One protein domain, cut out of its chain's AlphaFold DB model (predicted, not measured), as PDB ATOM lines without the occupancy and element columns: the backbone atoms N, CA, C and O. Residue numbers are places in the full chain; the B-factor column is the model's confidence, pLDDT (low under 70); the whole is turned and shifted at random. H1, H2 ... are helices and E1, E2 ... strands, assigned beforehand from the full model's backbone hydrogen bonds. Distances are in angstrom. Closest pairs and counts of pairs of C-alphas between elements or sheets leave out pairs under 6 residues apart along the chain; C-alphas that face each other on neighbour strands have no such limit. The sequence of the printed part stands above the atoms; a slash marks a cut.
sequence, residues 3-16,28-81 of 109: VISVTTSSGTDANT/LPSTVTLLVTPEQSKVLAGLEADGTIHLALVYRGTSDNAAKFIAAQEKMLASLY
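This is residues 3 to 16 and 28 to 81 of the 109 residues of the protein "RcpC domain-containing protein" of bioreactor metagenome (UniProt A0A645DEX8). A two-stranded ribbon, E1 and E2, with helix H1 next along the chain, is well separated from the long helix H2, and residues 50 to 62 bridge the open space between H1 and H2. The printed part has 68 residues with two named strands and two named helices, in the order E1, E2, H1, H2; the sheet E1 - E2 is antiparallel and the class mixed. The whole is loose, radius of gyration of the C-alphas 15.6 A, spanning 33 by 31 by 22 A.

E1, residues 3 to 8, is 14.5 A long from C-alpha 3 at (15.047, 41.523, 41.681). E2 is residues 29 to 35, 17.6 A; H1 residues 38 to 49, 16.4 A. H2, residues 63 to 80, 25.7 A, ends at C-alpha 80 at (-12.069, 52.144, 49.137).

E1 and E2 are antiparallel at 161 degrees; N 7 and O 31, 2.8 A apart, are within hydrogen-bond range. A tight link joins E2 to H1. H2 is apart from E1, E2 and H1. Every O i to N i+4 pair is within range in H1, 13 of 14 in H2.

The farthest C-alphas, Thr 12 and Ser 79, are 38.7 A apart. Residues 17 to 27 are cut out, leaving 12.7 A between C-alphas 16 and 28. The link H1 to H2 is long; pLDDT is under 70 at 16 residues, among them 51 to 61.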
ATOM      1  N   VAL A   3      14.397  40.485  40.865       75.69
ATOM      2  CA  VAL A   3      15.047  41.523  41.681       75.69
ATOM      3  C   VAL A   3      16.526  41.181  41.785       75.69
ATOM      4  O   VAL A   3      16.864  40.128  42.316       75.69
ATOM      5  N   ILE A   4      17.396  42.066  41.302       77.81
ATOM      6  CA  ILE A   4      18.844  41.814  41.280       77.81
ATOM      7  C   ILE A   4      19.591  42.531  42.405       77.81
ATOM      8  O   ILE A   4      20.669  42.091  42.793       77.81
ATOM      9  N   SER A   5      19.025  43.607  42.948       78.19
ATOM     10  CA  SER A   5      19.543  44.258  44.149       78.19
ATOM     11  C   SER A   5      18.471  45.094  44.831       78.19
ATOM     12  O   SER A   5      17.511  45.555  44.201       78.19
ATOM     13  N   VAL A   6      18.660  45.300  46.129       78.94
ATOM     14  CA  VAL A   6      17.872  46.239  46.922       78.94
ATOM     15  C   VAL A   6      18.873  47.086  47.682       78.94
ATOM     16  O   VAL A   6      19.647  46.545  48.462       78.94
ATOM     17  N   THR A   7      18.892  48.391  47.450       81.56
ATOM     18  CA  THR A   7      19.866  49.289  48.071       81.56
ATOM     19  C   THR A   7      19.204  50.256  49.036       81.56
ATOM     20  O   THR A   7      18.094  50.741  48.804       81.56
ATOM     21  N   THR A   8      19.887  50.530  50.141       82.50
ATOM     22  CA  THR A   8      19.512  51.569  51.102       82.50
ATOM     23  C   THR A   8      19.853  52.957  50.554       82.50
ATOM     24  O   THR A   8      20.542  53.078  49.536       82.50
ATOM     25  N   SER A   9      19.390  54.027  51.204       79.69
ATOM     26  CA  SER A   9      19.739  55.396  50.790       79.69
ATOM     27  C   SER A   9      21.243  55.694  50.859       79.69
ATOM     28  O   SER A   9      21.732  56.499  50.068       79.69
ATOM     29  N   SER A  10      21.998  54.996  51.712       80.62
ATOM     30  CA  SER A  10      23.464  55.079  51.764       80.62
ATOM     31  C   SER A  10      24.172  54.229  50.697       80.62
ATOM     32  O   SER A  10      25.399  54.242  50.615       80.62
ATOM     33  N   GLY A  11      23.424  53.507  49.850       74.75
ATOM     34  CA  GLY A  11      23.961  52.715  48.737       74.75
ATOM     35  C   GLY A  11      24.423  51.304  49.115       74.75
ATOM     36  O   GLY A  11      25.028  50.618  48.291       74.75
ATOM     37  N   THR A  12      24.139  50.859  50.338       76.38
ATOM     38  CA  THR A  12      24.456  49.509  50.821       76.38
ATOM     39  C   THR A  12      23.407  48.506  50.350       76.38
ATOM     40  O   THR A  12      22.234  48.857  50.237       76.38
ATOM     41  N   ASP A  13      23.795  47.255  50.082       76.94
ATOM     42  CA  ASP A  13      22.829  46.210  49.722       76.94
ATOM     43  C   ASP A  13      22.027  45.753  50.956       76.94
ATOM     44  O   ASP A  13      22.555  45.130  51.882       76.94
ATOM     45  N   ALA A  14      20.734  46.069  50.938       71.81
ATOM     46  CA  ALA A  14      19.745  45.752  51.963       71.81
ATOM     47  C   ALA A  14      19.258  44.292  51.898       71.81
ATOM     48  O   ALA A  14      18.468  43.865  52.735       71.81
ATOM     49  N   ASN A  15      19.692  43.516  50.898       67.56
ATOM     50  CA  ASN A  15      19.305  42.116  50.715       67.56
ATOM     51  C   ASN A  15      20.365  41.139  51.265       67.56
ATOM     52  O   ASN A  15      20.291  39.932  51.038       67.56
ATOM     53  N   THR A  16      21.351  41.640  52.015       62.72
ATOM     54  CA  THR A  16      22.476  40.841  52.523       62.72
ATOM     55  C   THR A  16      22.114  39.879  53.660       62.72
ATOM     56  O   THR A  16      22.956  39.062  54.032       62.72
ATOM     57  N   LEU A  28      16.579  51.609  55.935       75.56
ATOM     58  CA  LEU A  28      15.508  51.084  55.103       75.56
ATOM     59  C   LEU A  28      15.934  51.029  53.625       75.56
ATOM     60  O   LEU A  28      16.599  51.943  53.120       75.56
ATOM     61  N   PRO A  29      15.514  49.983  52.899       74.06
ATOM     62  CA  PRO A  29      15.732  49.901  51.466       74.06
ATOM     63  C   PRO A  29      15.028  51.057  50.747       74.06
ATOM     64  O   PRO A  29      13.829  51.279  50.911       74.06
ATOM     65  N   SER A  30      15.793  51.787  49.938       76.19
ATOM     66  CA  SER A  30      15.359  52.990  49.228       76.19
ATOM     67  C   SER A  30      15.208  52.772  47.724       76.19
ATOM     68  O   SER A  30      14.433  53.485  47.093       76.19
ATOM     69  N   THR A  31      15.950  51.835  47.129       77.62
ATOM     70  CA  THR A  31      15.920  51.568  45.682       77.62
ATOM     71  C   THR A  31      15.900  50.065  45.423       77.62
ATOM     72  O   THR A  31      16.580  49.297  46.098       77.62
ATOM     73  N   VAL A  32      15.131  49.635  44.422       78.12
ATOM     74  CA  VAL A  32      15.066  48.239  43.973       78.12
ATOM     75  C   VAL A  32      15.473  48.178  42.506       78.12
ATOM     76  O   VAL A  32      14.886  48.871  41.676       78.12
ATOM     77  N   THR A  33      16.447  47.329  42.173       80.31
ATOM     78  CA  THR A  33      16.891  47.118  40.787       80.31
ATOM     79  C   THR A  33      16.294  45.831  40.233       80.31
ATOM     80  O   THR A  33      16.372  44.772  40.863       80.31
ATOM     81  N   LEU A  34      15.713  45.913  39.035       79.69
ATOM     82  CA  LEU A  34      14.934  44.839  38.426       79.69
ATOM     83  C   LEU A  34      15.503  44.440  37.064       79.69
ATOM     84  O   LEU A  34      15.730  45.293  36.208       79.69
ATOM     85  N   LEU A  35      15.652  43.137  36.831       77.56
ATOM     86  CA  LEU A  35      15.869  42.583  35.500       77.56
ATOM     87  C   LEU A  35      14.509  42.265  34.862       77.56
ATOM     88  O   LEU A  35      13.727  41.442  35.358       77.56
ATOM     89  N   VAL A  36      14.216  42.940  33.753       73.19
ATOM     90  CA  VAL A  36      12.942  42.851  33.024       73.19
ATOM     91  C   VAL A  36      13.186  42.757  31.520       73.19
ATOM     92  O   VAL A  36      14.263  43.094  31.030       73.19
ATOM     93  N   THR A  37      12.191  42.286  30.766       70.56
ATOM     94  CA  THR A  37      12.276  42.268  29.297       70.56
ATOM     95  C   THR A  37      12.121  43.683  28.716       70.56
ATOM     96  O   THR A  37      11.552  44.560  29.376       70.56
ATOM     97  N   PRO A  38      12.553  43.932  27.461       74.50
ATOM     98  CA  PRO A  38      12.391  45.243  26.824       74.50
ATOM     99  C   PRO A  38      10.935  45.723  26.745       74.50
ATOM    100  O   PRO A  38      10.675  46.919  26.780       74.50
ATOM    101  N   GLU A  39       9.977  44.802  26.635       71.50
ATOM    102  CA  GLU A  39       8.548  45.123  26.592       71.50
ATOM    103  C   GLU A  39       8.009  45.528  27.973       71.50
ATOM    104  O   GLU A  39       7.353  46.558  28.103       71.50
ATOM    105  N   GLN A  40       8.380  44.797  29.030       68.81
ATOM    106  CA  GLN A  40       8.023  45.125  30.417       68.81
ATOM    107  C   GLN A  40       8.652  46.442  30.885       68.81
ATOM    108  O   GLN A  40       8.010  47.209  31.596       68.81
ATOM    109  N   SER A  41       9.881  46.734  30.447       76.44
ATOM    110  CA  SER A  41      10.558  48.003  30.736       76.44
ATOM    111  C   SER A  41       9.783  49.207  30.196       76.44
ATOM    112  O   SER A  41       9.696  50.216  30.887       76.44
ATOM    113  N   LYS A  42       9.162  49.096  29.014       76.12
ATOM    114  CA  LYS A  42       8.336  50.174  28.442       76.12
ATOM    115  C   LYS A  42       7.072  50.421  29.258       76.12
ATOM    116  O   LYS A  42       6.719  51.570  29.483       76.12
ATOM    117  N   VAL A  43       6.414  49.353  29.715       75.06
ATOM    118  CA  VAL A  43       5.220  49.455  30.569       75.06
ATOM    119  C   VAL A  43       5.581  50.076  31.917       75.06
ATOM    120  O   VAL A  43       4.907  50.996  32.357       75.06
ATOM    121  N   LEU A  44       6.673  49.631  32.545       75.69
ATOM    122  CA  LEU A  44       7.149  50.194  33.811       75.69
ATOM    123  C   LEU A  44       7.574  51.660  33.673       75.69
ATOM    124  O   LEU A  44       7.228  52.461  34.528       75.69
ATOM    125  N   ALA A  45       8.262  52.029  32.591       79.81
ATOM    126  CA  ALA A  45       8.624  53.421  32.328       79.81
ATOM    127  C   ALA A  45       7.391  54.302  32.077       79.81
ATOM    128  O   ALA A  45       7.349  55.435  32.537       79.81
ATOM    129  N   GLY A  46       6.370  53.778  31.388       77.88
ATOM    130  CA  GLY A  46       5.092  54.474  31.226       77.88
ATOM    131  C   GLY A  46       4.394  54.693  32.566       77.88
ATOM    132  O   GLY A  46       4.060  55.817  32.911       77.88
ATOM    133  N   LEU A  47       4.268  53.636  33.372       76.81
ATOM    134  CA  LEU A  47       3.651  53.720  34.695       76.81
ATOM    135  C   LEU A  47       4.447  54.612  35.671       76.81
ATOM    136  O   LEU A  47       3.842  55.220  36.548       76.81
ATOM    137  N   GLU A  48       5.775  54.688  35.549       74.25
ATOM    138  CA  GLU A  48       6.627  55.605  36.323       74.25
ATOM    139  C   GLU A  48       6.424  57.060  35.892       74.25
ATOM    140  O   GLU A  48       6.160  57.911  36.738       74.25
ATOM    141  N   ALA A  49       6.450  57.327  34.582       76.94
ATOM    142  CA  ALA A  49       6.219  58.657  34.021       76.94
ATOM    143  C   ALA A  49       4.808  59.189  34.328       76.94
ATOM    144  O   ALA A  49       4.640  60.381  34.593       76.94
ATOM    145  N   ASP A  50       3.813  58.302  34.355       76.81
ATOM    146  CA  ASP A  50       2.435  58.616  34.736       76.81
ATOM    147  C   ASP A  50       2.246  58.672  36.269       76.81
ATOM    148  O   ASP A  50       1.133  58.878  36.754       76.81
ATOM    149  N   GLY A  51       3.306  58.461  37.063       63.34
ATOM    150  CA  GLY A  51       3.276  58.508  38.530       63.34
ATOM    151  C   GLY A  51       2.429  57.409  39.189       63.34
ATOM    152  O   GLY A  51       2.004  57.562  40.331       63.34
ATOM    153  N   THR A  52       2.157  56.312  38.477       58.19
ATOM    154  CA  THR A  52       1.171  55.271  38.835       58.19
ATOM    155  C   THR A  52       1.821  53.964  39.329       58.19
ATOM    156  O   THR A  52       1.155  52.939  39.468       58.19
ATOM    157  N   ILE A  53       3.127  53.947  39.619       55.69
ATOM    158  CA  ILE A  53       3.777  52.782  40.244       55.69
ATOM    159  C   ILE A  53       3.674  52.862  41.770       55.69
ATOM    160  O   ILE A  53       4.311  53.693  42.412       55.69
ATOM    161  N   HIS A  54       2.939  51.912  42.356       54.12
ATOM    162  CA  HIS A  54       2.976  51.614  43.786       54.12
ATOM    163  C   HIS A  54       3.521  50.199  44.025       54.12
ATOM    164  O   HIS A  54       3.040  49.216  43.464       54.12
ATOM    165  N   LEU A  55       4.554  50.119  44.863       52.50
ATOM    166  CA  LEU A  55       5.283  48.906  45.231       52.50
ATOM    167  C   LEU A  55       4.523  48.113  46.314       52.50
ATOM    168  O   LEU A  55       3.955  48.710  47.228       52.50
ATOM    169  N   ALA A  56       4.527  46.777  46.236       51.25
ATOM    170  CA  ALA A  56       3.764  45.908  47.140       51.25
ATOM    171  C   ALA A  56       4.632  45.120  48.141       51.25
ATOM    172  O   ALA A  56       5.767  44.735  47.865       51.25
ATOM    173  N   LEU A  57       4.026  44.873  49.307       48.97
ATOM    174  CA  LEU A  57       4.604  44.319  50.532       48.97
ATOM    175  C   LEU A  57       4.566  42.780  50.541       48.97
ATOM    176  O   LEU A  57       3.515  42.183  50.311       48.97
ATOM    177  N   VAL A  58       5.685  42.135  50.882       54.06
ATOM    178  CA  VAL A  58       5.775  40.670  51.008       54.06
ATOM    179  C   VAL A  58       5.878  40.281  52.479       54.06
ATOM    180  O   VAL A  58       6.838  40.640  53.157       54.06
ATOM    181  N   TYR A  59       4.913  39.501  52.968       54.97
ATOM    182  CA  TYR A  59       4.979  38.888  54.295       54.97
ATOM    183  C   TYR A  59       5.760  37.567  54.236       54.97
ATOM    184  O   TYR A  59       5.396  36.662  53.485       54.97
ATOM    185  N   ARG A  60       6.817  37.436  55.048       60.41
ATOM    186  CA  ARG A  60       7.550  36.175  55.247       60.41
ATOM    187  C   ARG A  60       7.190  35.581  56.605       60.41
ATOM    188  O   ARG A  60       7.693  35.996  57.640       60.41
ATOM    189  N   GLY A  61       6.298  34.603  56.577       66.94
ATOM    190  CA  GLY A  61       5.842  33.830  57.727       66.94
ATOM    191  C   GLY A  61       5.037  32.632  57.237       66.94
ATOM    192  O   GLY A  61       5.163  32.232  56.080       66.94
ATOM    193  N   THR A  62       4.203  32.042  58.087       76.81
ATOM    194  CA  THR A  62       3.375  30.906  57.661       76.81
ATOM    195  C   THR A  62       2.278  31.345  56.690       76.81
ATOM    196  O   THR A  62       1.771  32.469  56.759       76.81
ATOM    197  N   SER A  63       1.877  30.430  55.806       71.88
ATOM    198  CA  SER A  63       0.770  30.628  54.864       71.88
ATOM    199  C   SER A  63      -0.522  31.064  55.562       71.88
ATOM    200  O   SER A  63      -1.227  31.931  55.053       71.88
ATOM    201  N   ASP A  64      -0.789  30.542  56.763       74.88
ATOM    202  CA  ASP A  64      -1.945  30.920  57.582       74.88
ATOM    203  C   ASP A  64      -1.946  32.395  57.985       74.88
ATOM    204  O   ASP A  64      -3.002  33.021  58.067       74.88
ATOM    205  N   ASN A  65      -0.776  32.976  58.247       68.31
ATOM    206  CA  ASN A  65      -0.681  34.392  58.586       68.31
ATOM    207  C   ASN A  65      -0.681  35.270  57.336       68.31
ATOM    208  O   ASN A  65      -1.329  36.315  57.351       68.31
ATOM    209  N   ALA A  66      -0.061  34.823  56.242       72.50
ATOM    210  CA  ALA A  66      -0.165  35.502  54.951       72.50
ATOM    211  C   ALA A  66      -1.636  35.655  54.525       72.50
ATOM    212  O   ALA A  66      -2.065  36.753  54.181       72.50
ATOM    213  N   ALA A  67      -2.436  34.594  54.660       75.62
ATOM    214  CA  ALA A  67      -3.863  34.616  54.344       75.62
ATOM    215  C   ALA A  67      -4.641  35.670  55.153       75.62
ATOM    216  O   ALA A  67      -5.532  36.325  54.617       75.62
ATOM    217  N   LYS A  68      -4.275  35.899  56.422       81.62
ATOM    218  CA  LYS A  68      -4.890  36.949  57.254       81.62
ATOM    219  C   LYS A  68      -4.562  38.351  56.743       81.62
ATOM    220  O   LYS A  68      -5.445  39.204  56.727       81.62
ATOM    221  N   PHE A  69      -3.319  38.587  56.316       71.69
ATOM    222  CA  PHE A  69      -2.911  39.871  55.737       71.69
ATOM    223  C   PHE A  69      -3.604  40.139  54.401       71.69
ATOM    224  O   PHE A  69      -4.092  41.249  54.189       71.69
ATOM    225  N   ILE A  70      -3.720  39.122  53.544       77.06
ATOM    226  CA  ILE A  70      -4.446  39.231  52.273       77.06
ATOM    227  C   ILE A  70      -5.933  39.512  52.518       77.06
ATOM    228  O   ILE A  70      -6.460  40.476  51.977       77.06
ATOM    229  N   ALA A  71      -6.592  38.773  53.415       80.50
ATOM    230  CA  ALA A  71      -8.004  39.003  53.733       80.50
ATOM    231  C   ALA A  71      -8.266  40.407  54.316       80.50
ATOM    232  O   ALA A  71      -9.275  41.047  54.012       80.50
ATOM    233  N   ALA A  72      -7.355  40.915  55.151       79.44
ATOM    234  CA  ALA A  72      -7.444  42.276  55.672       79.44
ATOM    235  C   ALA A  72      -7.264  43.329  54.565       79.44
ATOM    236  O   ALA A  72      -7.979  44.335  54.553       79.44
ATOM    237  N   GLN A  73      -6.345  43.085  53.627       71.81
ATOM    238  CA  GLN A  73      -6.121  43.951  52.473       71.81
ATOM    239  C   GLN A  73      -7.339  43.974  51.543       71.81
ATOM    240  O   GLN A  73      -7.796  45.055  51.186       71.81
ATOM    241  N   GLU A  74      -7.919  42.819  51.215       75.56
ATOM    242  CA  GLU A  74      -9.119  42.726  50.374       75.56
ATOM    243  C   GLU A  74     -10.306  43.475  50.985       75.56
ATOM    244  O   GLU A  74     -10.988  44.234  50.297       75.56
ATOM    245  N   LYS A  75     -10.512  43.344  52.302       82.31
ATOM    246  CA  LYS A  75     -11.554  44.094  53.016       82.31
ATOM    247  C   LYS A  75     -11.345  45.609  52.924       82.31
ATOM    248  O   LYS A  75     -12.315  46.354  52.787       82.31
ATOM    249  N   MET A  76     -10.099  46.067  53.023       75.25
ATOM    250  CA  MET A  76      -9.760  47.487  52.927       75.25
ATOM    251  C   MET A  76      -9.949  48.011  51.498       75.25
ATOM    252  O   MET A  76     -10.584  49.048  51.309       75.25
ATOM    253  N   LEU A  77      -9.504  47.254  50.493       71.81
ATOM    254  CA  LEU A  77      -9.675  47.600  49.082       71.81
ATOM    255  C   LEU A  77     -11.152  47.665  48.676       71.81
ATOM    256  O   LEU A  77     -11.549  48.628  48.028       71.81
ATOM    257  N   ALA A  78     -11.982  46.717  49.118       78.88
ATOM    258  CA  ALA A  78     -13.422  46.721  48.840       78.88
ATOM    259  C   ALA A  78     -14.151  47.937  49.443       78.88
ATOM    260  O   ALA A  78     -15.139  48.409  48.888       78.88
ATOM    261  N   SER A  79     -13.663  48.462  50.573       76.75
ATOM    262  CA  SER A  79     -14.212  49.679  51.181       76.75
ATOM    263  C   SER A  79     -13.792  50.954  50.448       76.75
ATOM    264  O   SER A  79     -14.548  51.921  50.462       76.75
ATOM    265  N   LEU A  80     -12.585  50.987  49.877       66.69
ATOM    266  CA  LEU A  80     -12.069  52.144  49.137       66.69
ATOM    267  C   LEU A  80     -12.599  52.195  47.701       66.69
ATOM    268  O   LEU A  80     -12.789  53.280  47.158       66.69
ATOM    269  N   TYR A  81     -12.871  51.030  47.116       72.62
ATOM    270  CA  TYR A  81     -13.369  50.873  45.754       72.62
ATOM    271  C   TYR A  81     -14.615  49.973  45.735       72.62
ATOM    272  O   TYR A  81     -14.544  48.834  45.269       72.62
TER     273      TYR A  81